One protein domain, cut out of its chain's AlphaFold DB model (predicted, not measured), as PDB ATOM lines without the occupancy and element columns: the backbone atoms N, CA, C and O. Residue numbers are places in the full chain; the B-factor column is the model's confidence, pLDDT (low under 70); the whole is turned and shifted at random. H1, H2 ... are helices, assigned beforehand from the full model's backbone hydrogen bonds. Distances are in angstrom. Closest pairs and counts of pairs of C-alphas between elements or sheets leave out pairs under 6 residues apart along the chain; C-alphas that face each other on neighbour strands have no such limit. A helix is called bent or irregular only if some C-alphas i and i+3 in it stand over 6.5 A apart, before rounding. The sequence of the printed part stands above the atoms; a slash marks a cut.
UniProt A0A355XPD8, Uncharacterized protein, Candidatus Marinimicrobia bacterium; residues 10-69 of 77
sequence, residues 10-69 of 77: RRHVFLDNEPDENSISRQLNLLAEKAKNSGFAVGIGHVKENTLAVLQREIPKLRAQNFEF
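Overview. This is residues 10 to 69 of the 77 residues of an uncharacterized protein of Candidatus Marinimicrobia bacterium (UniProt A0A355XPD8). Two helices, H1 and H2, make a V: they are closest near their first residues and spread toward their last ones. The link of residues 39 to 48 returns from the end of H1 to the beginning of H2, and the lead-in before H1 is tied to it by a short parallel pairing of residues 13 to 14 with 43 to 44; after H2, residues 65 to 69 fold back toward the opening of the V. The printed part has 60 residues, with two named helices in the order H1, H2 and no named strand; the class is all helix. It is compact, with a radius of gyration of the C-alphas of 10.7 A, and rounded, spanning 28 by 25 by 16 A.

Along the chain. H1, the longest helix, holds residues 21 to 38 and measures 25.5 A from C-alpha 21 at (-26.066, 171.147, 203.319) to C-alpha 38 at (-5.684, 175.421, 188.676). H2 holds residues 49 to 64 and measures 23.7 A, ending with C-alpha 64 at (-8.941, 159.817, 199.210). H2 has a kink of 29 degrees near residue 57 and is only just irregular: C-alphas 57 and 60 are 6.7 A apart.

Arrangement. H1 and H2 touch, with 10 pairs of C-alphas within 8 A; their closest C-alphas, those of Glu 21 and Asn 50, are 5.6 A apart. Their centres are 11.4 A apart. They run the same way at a tilt of 38 degrees, only just steep. In H1 every O i to N i+4 pair is within hydrogen-bond range; in H2 10 of 12 are.

Size, cuts and confidence. The two C-alphas farthest apart, those of Ser 38 and Glu 49, are 29.4 A apart. The printed part has no cut, and the link from H1 to H2, 10 residues, is short. The mean pLDDT of the printed part is 97.7, and no printed residue is under 70.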
ATOM      1  N   ARG A  10      -6.788 185.408 196.762       92.69
ATOM      2  CA  ARG A  10      -8.184 185.613 196.375       92.69
ATOM      3  C   ARG A  10      -9.005 184.375 196.717       92.69
ATOM      4  O   ARG A  10      -8.603 183.249 196.442       92.69
ATOM      5  N   ARG A  11     -10.201 184.599 197.261       96.06
ATOM      6  CA  ARG A  11     -11.223 183.558 197.386       96.06
ATOM      7  C   ARG A  11     -11.682 183.092 196.002       96.06
ATOM      8  O   ARG A  11     -12.025 183.914 195.152       96.06
ATOM      9  N   HIS A  12     -11.817 181.783 195.834       97.56
ATOM     10  CA  HIS A  12     -12.358 181.156 194.630       97.56
ATOM     11  C   HIS A  12     -13.829 180.758 194.807       97.56
ATOM     12  O   HIS A  12     -14.650 181.040 193.935       97.56
ATOM     13  N   VAL A  13     -14.187 180.163 195.951       98.25
ATOM     14  CA  VAL A  13     -15.556 179.695 196.243       98.25
ATOM     15  C   VAL A  13     -16.000 180.149 197.631       98.25
ATOM     16  O   VAL A  13     -15.177 180.287 198.532       98.25
ATOM     17  N   PHE A  14     -17.280 180.485 197.774       98.25
ATOM     18  CA  PHE A  14     -17.907 180.783 199.059       98.25
ATOM     19  C   PHE A  14     -18.818 179.611 199.394       98.25
ATOM     20  O   PHE A  14     -19.699 179.293 198.595       98.25
ATOM     21  N   LEU A  15     -18.542 178.916 200.490       98.31
ATOM     22  CA  LEU A  15     -19.084 177.582 200.727       98.31
ATOM     23  C   LEU A  15     -20.532 177.618 201.212       98.31
ATOM     24  O   LEU A  15     -21.316 176.772 200.814       98.31
ATOM     25  N   ASP A  16     -20.890 178.599 202.031       97.44
ATOM     26  CA  ASP A  16     -22.101 178.574 202.856       97.44
ATOM     27  C   ASP A  16     -22.933 179.858 202.729       97.44
ATOM     28  O   ASP A  16     -23.493 180.351 203.715       97.44
ATOM     29  N   ASN A  17     -22.980 180.418 201.513       95.50
ATOM     30  CA  ASN A  17     -23.874 181.538 201.211       95.50
ATOM     31  C   ASN A  17     -25.329 181.123 201.441       95.50
ATOM     32  O   ASN A  17     -26.058 181.801 202.157       95.50
ATOM     33  N   GLU A  18     -25.693 179.962 200.895       97.25
ATOM     34  CA  GLU A  18     -26.917 179.258 201.253       97.25
ATOM     35  C   GLU A  18     -26.605 178.288 202.401       97.25
ATOM     36  O   GLU A  18     -25.636 177.526 202.305       97.25
ATOM     37  N   PRO A  19     -27.375 178.313 203.503       94.44
ATOM     38  CA  PRO A  19     -27.049 177.555 204.708       94.44
ATOM     39  C   PRO A  19     -27.404 176.065 204.617       94.44
ATOM     40  O   PRO A  19     -27.143 175.330 205.569       94.44
ATOM     41  N   ASP A  20     -28.014 175.598 203.527       97.50
ATOM     42  CA  ASP A  20     -28.401 174.197 203.370       97.50
ATOM     43  C   ASP A  20     -27.210 173.300 202.992       97.50
ATOM     44  O   ASP A  20     -26.345 173.667 202.192       97.50
ATOM     45  N   GLU A  21     -27.176 172.083 203.543       98.44
ATOM     46  CA  GLU A  21     -26.066 171.147 203.319       98.44
ATOM     47  C   GLU A  21     -25.845 170.808 201.840       98.44
ATOM     48  O   GLU A  21     -24.703 170.642 201.416       98.44
ATOM     49  N   ASN A  22     -26.911 170.730 201.037       98.25
ATOM     50  CA  ASN A  22     -26.796 170.375 199.623       98.25
ATOM     51  C   ASN A  22     -26.069 171.472 198.837       98.25
ATOM     52  O   ASN A  22     -25.206 171.171 198.011       98.25
ATOM     53  N   SER A  23     -26.387 172.744 199.092       98.31
ATOM     54  CA  SER A  23     -25.666 173.876 198.511       98.31
ATOM     55  C   SER A  23     -24.213 173.902 198.956       98.31
ATOM     56  O   SER A  23     -23.336 174.045 198.105       98.31
ATOM     57  N   ILE A  24     -23.938 173.672 200.240       98.69
ATOM     58  CA  ILE A  24     -22.565 173.645 200.760       98.69
ATOM     59  C   ILE A  24     -21.758 172.512 200.112       98.69
ATOM     60  O   ILE A  24     -20.638 172.738 199.650       98.69
ATOM     61  N   SER A  25     -22.334 171.313 199.989       98.50
ATOM     62  CA  SER A  25     -21.710 170.184 199.289       98.50
ATOM     63  C   SER A  25     -21.430 170.504 197.817       98.50
ATOM     64  O   SER A  25     -20.336 170.224 197.328       98.50
ATOM     65  N   ARG A  26     -22.368 171.148 197.106       98.50
ATOM     66  CA  ARG A  26     -22.144 171.600 195.718       98.50
ATOM     67  C   ARG A  26     -20.997 172.604 195.622       98.50
ATOM     68  O   ARG A  26     -20.158 172.481 194.731       98.50
ATOM     69  N   GLN A  27     -20.927 173.562 196.544       98.69
ATOM     70  CA  GLN A  27     -19.857 174.558 196.570       98.69
ATOM     71  C   GLN A  27     -18.498 173.930 196.899       98.69
ATOM     72  O   GLN A  27     -17.490 174.302 196.300       98.69
ATOM     73  N   LEU A  28     -18.450 172.945 197.796       98.62
ATOM     74  CA  LEU A  28     -17.220 172.216 198.092       98.62
ATOM     75  C   LEU A  28     -16.736 171.396 196.886       98.62
ATOM     76  O   LEU A  28     -15.547 171.418 196.573       98.62
ATOM     77  N   ASN A  29     -17.647 170.754 196.153       98.31
ATOM     78  CA  ASN A  29     -17.301 170.063 194.907       98.31
ATOM     79  C   ASN A  29     -16.785 171.042 193.843       98.31
ATOM     80  O   ASN A  29     -15.774 170.779 193.198       98.31
ATOM     81  N   LEU A  30     -17.415 172.213 193.708       98.56
ATOM     82  CA  LEU A  30     -16.928 173.273 192.823       98.56
ATOM     83  C   LEU A  30     -15.523 173.755 193.222       98.56
ATOM     84  O   LEU A  30     -14.710 174.076 192.354       98.56
ATOM     85  N   LEU A  31     -15.226 173.821 194.522       98.56
ATOM     86  CA  LEU A  31     -13.897 174.170 195.016       98.56
ATOM     87  C   LEU A  31     -12.857 173.116 194.613       98.56
ATOM     88  O   LEU A  31     -11.800 173.488 194.106       98.56
ATOM     89  N   ALA A  32     -13.175 171.832 194.791       98.44
ATOM     90  CA  ALA A  32     -12.307 170.723 194.400       98.44
ATOM     91  C   ALA A  32     -12.036 170.718 192.884       98.44
ATOM     92  O   ALA A  32     -10.883 170.648 192.462       98.44
ATOM     93  N   GLU A  33     -13.068 170.911 192.060       98.38
ATOM     94  CA  GLU A  33     -12.918 171.034 190.604       98.38
ATOM     95  C   GLU A  33     -12.024 172.220 190.208       98.38
ATOM     96  O   GLU A  33     -11.188 172.117 189.309       98.38
ATOM     97  N   LYS A  34     -12.134 173.361 190.898       98.25
ATOM     98  CA  LYS A  34     -11.229 174.497 190.657       98.25
ATOM     99  C   LYS A  34      -9.787 174.171 191.032       98.25
ATOM    100  O   LYS A  34      -8.894 174.497 190.252       98.25
ATOM    101  N   ALA A  35      -9.571 173.514 192.171       97.81
ATOM    102  CA  ALA A  35      -8.239 173.103 192.607       97.81
ATOM    103  C   ALA A  35      -7.606 172.123 191.613       97.81
ATOM    104  O   ALA A  35      -6.460 172.311 191.219       97.81
ATOM    105  N   LYS A  36      -8.382 171.158 191.112       97.62
ATOM    106  CA  LYS A  36      -7.935 170.207 190.089       97.62
ATOM    107  C   LYS A  36      -7.474 170.894 188.800       97.62
ATOM    108  O   LYS A  36      -6.466 170.501 188.226       97.62
ATOM    109  N   ASN A  37      -8.192 171.927 188.360       97.44
ATOM    110  CA  ASN A  37      -7.880 172.639 187.119       97.44
ATOM    111  C   ASN A  37      -6.754 173.678 187.266       97.44
ATOM    112  O   ASN A  37      -6.064 173.964 186.294       97.44
ATOM    113  N   SER A  38      -6.591 174.276 188.452       95.25
ATOM    114  CA  SER A  38      -5.684 175.421 188.676       95.25
ATOM    115  C   SER A  38      -4.491 175.101 189.586       95.25
ATOM    116  O   SER A  38      -3.720 175.996 189.923       95.25
ATOM    117  N   GLY A  39      -4.355 173.852 190.034       95.56
ATOM    118  CA  GLY A  39      -3.361 173.401 191.015       95.56
ATOM    119  C   GLY A  39      -3.777 173.644 192.469       95.56
ATOM    120  O   GLY A  39      -3.511 172.810 193.327       95.56
ATOM    121  N   PHE A  40      -4.480 174.743 192.756       96.50
ATOM    122  CA  PHE A  40      -5.043 175.023 194.077       96.50
ATOM    123  C   PHE A  40      -6.337 175.835 193.978       96.50
ATOM    124  O   PHE A  40      -6.636 176.458 192.957       96.50
ATOM    125  N   ALA A  41      -7.119 175.843 195.055       97.69
ATOM    126  CA  ALA A  41      -8.236 176.759 195.211       97.69
ATOM    127  C   ALA A  41      -8.458 177.098 196.688       97.69
ATOM    128  O   ALA A  41      -8.113 176.340 197.587       97.69
ATOM    129  N   VAL A  42      -9.077 178.253 196.925       98.00
ATOM    130  CA  VAL A  42      -9.364 178.789 198.262       98.00
ATOM    131  C   VAL A  42     -10.871 178.929 198.426       98.00
ATOM    132  O   VAL A  42     -11.510 179.726 197.727       98.00
ATOM    133  N   GLY A  43     -11.428 178.148 199.345       97.62
ATOM    134  CA  GLY A  43     -12.806 178.264 199.809       97.62
ATOM    135  C   GLY A  43     -12.875 179.089 201.089       97.62
ATOM    136  O   GLY A  43     -11.975 179.010 201.917       97.62
ATOM    137  N   ILE A  44     -13.938 179.874 201.256       98.06
ATOM    138  CA  ILE A  44     -14.259 180.532 202.530       98.06
ATOM    139  C   ILE A  44     -15.660 180.095 202.942       98.06
ATOM    140  O   ILE A  44     -16.568 180.108 202.112       98.06
ATOM    141  N   GLY A  45     -15.818 179.714 204.204       97.25
ATOM    142  CA  GLY A  45     -17.110 179.488 204.844       97.25
ATOM    143  C   GLY A  45     -17.076 179.978 206.288       97.25
ATOM    144  O   GLY A  45     -16.020 180.389 206.774       97.25
ATOM    145  N   HIS A  46     -18.216 179.938 206.973       98.06
ATOM    146  CA  HIS A  46     -18.322 180.366 208.364       98.06
ATOM    147  C   HIS A  46     -18.419 179.187 209.333       98.06
ATOM    148  O   HIS A  46     -18.670 178.042 208.955       98.06
ATOM    149  N   VAL A  47     -18.260 179.492 210.621       96.31
ATOM    150  CA  VAL A  47     -18.473 178.545 211.718       96.31
ATOM    151  C   VAL A  47     -19.979 178.346 211.920       96.31
ATOM    152  O   VAL A  47     -20.611 179.049 212.703       96.31
ATOM    153  N   LYS A  48     -20.561 177.414 211.161       96.62
ATOM    154  CA  LYS A  48     -21.975 177.009 211.227       96.62
ATOM    155  C   LYS A  48     -22.081 175.488 211.269       96.62
ATOM    156  O   LYS A  48     -21.239 174.797 210.695       96.62
ATOM    157  N   GLU A  49     -23.142 174.975 211.884       98.00
ATOM    158  CA  GLU A  49     -23.364 173.533 212.062       98.00
ATOM    159  C   GLU A  49     -23.404 172.781 210.726       98.00
ATOM    160  O   GLU A  49     -22.616 171.859 210.521       98.00
ATOM    161  N   ASN A  50     -24.225 173.234 209.773       98.25
ATOM    162  CA  ASN A  50     -24.339 172.593 208.456       98.25
ATOM    163  C   ASN A  50     -23.020 172.635 207.669       98.25
ATOM    164  O   ASN A  50     -22.657 171.672 206.996       98.25
ATOM    165  N   THR A  51     -22.265 173.736 207.772       98.44
ATOM    166  CA  THR A  51     -20.948 173.850 207.133       98.44
ATOM    167  C   THR A  51     -19.971 172.848 207.731       98.44
ATOM    168  O   THR A  51     -19.302 172.133 206.988       98.44
ATOM    169  N   LEU A  52     -19.924 172.743 209.061       98.31
ATOM    170  CA  LEU A  52     -19.080 171.773 209.750       98.31
ATOM    171  C   LEU A  52     -19.460 170.331 209.386       98.31
ATOM    172  O   LEU A  52     -18.573 169.549 209.047       98.31
ATOM    173  N   ALA A  53     -20.754 169.999 209.397       98.38
ATOM    174  CA  ALA A  53     -21.258 168.664 209.076       98.38
ATOM    175  C   ALA A  53     -20.856 168.220 207.658       98.38
ATOM    176  O   ALA A  53     -20.353 167.109 207.463       98.38
ATOM    177  N   VAL A  54     -20.999 169.109 206.667       98.56
ATOM    178  CA  VAL A  54     -20.570 168.833 205.288       98.56
ATOM    179  C   VAL A  54     -19.055 168.667 205.204       98.56
ATOM    180  O   VAL A  54     -18.583 167.701 204.606       98.56
ATOM    181  N   LEU A  55     -18.274 169.564 205.814       98.31
ATOM    182  CA  LEU A  55     -16.811 169.475 205.779       98.31
ATOM    183  C   LEU A  55     -16.308 168.172 206.419       98.31
ATOM    184  O   LEU A  55     -15.471 167.492 205.827       98.31
ATOM    185  N   GLN A  56     -16.851 167.775 207.573       98.31
ATOM    186  CA  GLN A  56     -16.499 166.515 208.242       98.31
ATOM    187  C   GLN A  56     -16.775 165.287 207.366       98.31
ATOM    188  O   GLN A  56     -15.981 164.348 207.351       98.31
ATOM    189  N   ARG A  57     -17.881 165.299 206.614       98.38
ATOM    190  CA  ARG A  57     -18.288 164.193 205.741       98.38
ATOM    191  C   ARG A  57     -17.497 164.131 204.435       98.38
ATOM    192  O   ARG A  57     -17.178 163.039 203.966       98.38
ATOM    193  N   GLU A  58     -17.215 165.274 203.817       98.19
ATOM    194  CA  GLU A  58     -16.676 165.332 202.452       98.19
ATOM    195  C   GLU A  58     -15.143 165.450 202.399       98.19
ATOM    196  O   GLU A  58     -14.528 164.893 201.488       98.19
ATOM    197  N   ILE A  59     -14.490 166.097 203.379       97.94
ATOM    198  CA  ILE A  59     -13.019 166.235 203.397       97.94
ATOM    199  C   ILE A  59     -12.300 164.875 203.320       97.94
ATOM    200  O   ILE A  59     -11.374 164.757 202.514       97.94
ATOM    201  N   PRO A  60     -12.691 163.826 204.077       98.50
ATOM    202  CA  PRO A  60     -12.043 162.519 203.970       98.50
ATOM    203  C   PRO A  60     -12.137 161.916 202.563       98.50
ATOM    204  O   PRO A  60     -11.175 161.320 202.082       98.50
ATOM    205  N   LYS A  61     -13.267 162.116 201.872       98.38
ATOM    206  CA  LYS A  61     -13.462 161.635 200.498       98.38
ATOM    207  C   LYS A  61     -12.563 162.380 199.516       98.38
ATOM    208  O   LYS A  61     -11.975 161.752 198.643       98.38
ATOM    209  N   LEU A  62     -12.425 163.698 199.674       98.25
ATOM    210  CA  LEU A  62     -11.523 164.508 198.851       98.25
ATOM    211  C   LEU A  62     -10.056 164.128 199.085       98.25
ATOM    212  O   LEU A  62      -9.301 163.982 198.127       98.25
ATOM    213  N   ARG A  63      -9.657 163.858 200.332       98.25
ATOM    214  CA  ARG A  63      -8.316 163.331 200.634       98.25
ATOM    215  C   ARG A  63      -8.055 161.988 199.953       98.25
ATOM    216  O   ARG A  63      -6.992 161.805 199.373       98.25
ATOM    217  N   ALA A  64      -9.037 161.084 199.945       98.38
ATOM    218  CA  ALA A  64      -8.941 159.817 199.210       98.38
ATOM    219  C   ALA A  64      -8.845 160.003 197.679       98.38
ATOM    220  O   ALA A  64      -8.375 159.112 196.979       98.38
ATOM    221  N   GLN A  65      -9.251 161.167 197.162       97.50
ATOM    222  CA  GLN A  65      -9.079 161.578 195.765       97.50
ATOM    223  C   GLN A  65      -7.767 162.355 195.524       97.50
ATOM    224  O   GLN A  65      -7.622 162.990 194.483       97.50
ATOM    225  N   ASN A  66      -6.807 162.286 196.455       97.62
ATOM    226  CA  ASN A  66      -5.504 162.963 196.414       97.62
ATOM    227  C   ASN A  66      -5.557 164.500 196.510       97.62
ATOM    228  O   ASN A  66      -4.624 165.172 196.078       97.62
ATOM    229  N   PHE A  67      -6.613 165.073 197.096       98.31
ATOM    230  CA  PHE A  67      -6.590 166.485 197.485       98.31
ATOM    231  C   PHE A  67      -5.898 166.674 198.836       98.31
ATOM    232  O   PHE A  67      -6.230 166.013 199.823       98.31
ATOM    233  N   GLU A  68      -4.993 167.646 198.896       98.00
ATOM    234  CA  GLU A  68      -4.351 168.090 200.128       98.00
ATOM    235  C   GLU A  68      -5.012 169.372 200.652       98.00
ATOM    236  O   GLU A  68      -5.354 170.278 199.890       98.00
ATOM    237  N   PHE A  69      -5.208 169.445 201.969       97.56
ATOM    238  CA  PHE A  69      -5.719 170.634 202.647       97.56
ATOM    239  C   PHE A  69      -4.577 171.254 203.443       97.56
ATOM    240  O   PHE A  69      -4.116 170.652 204.411       97.56
TER     241      PHE A  69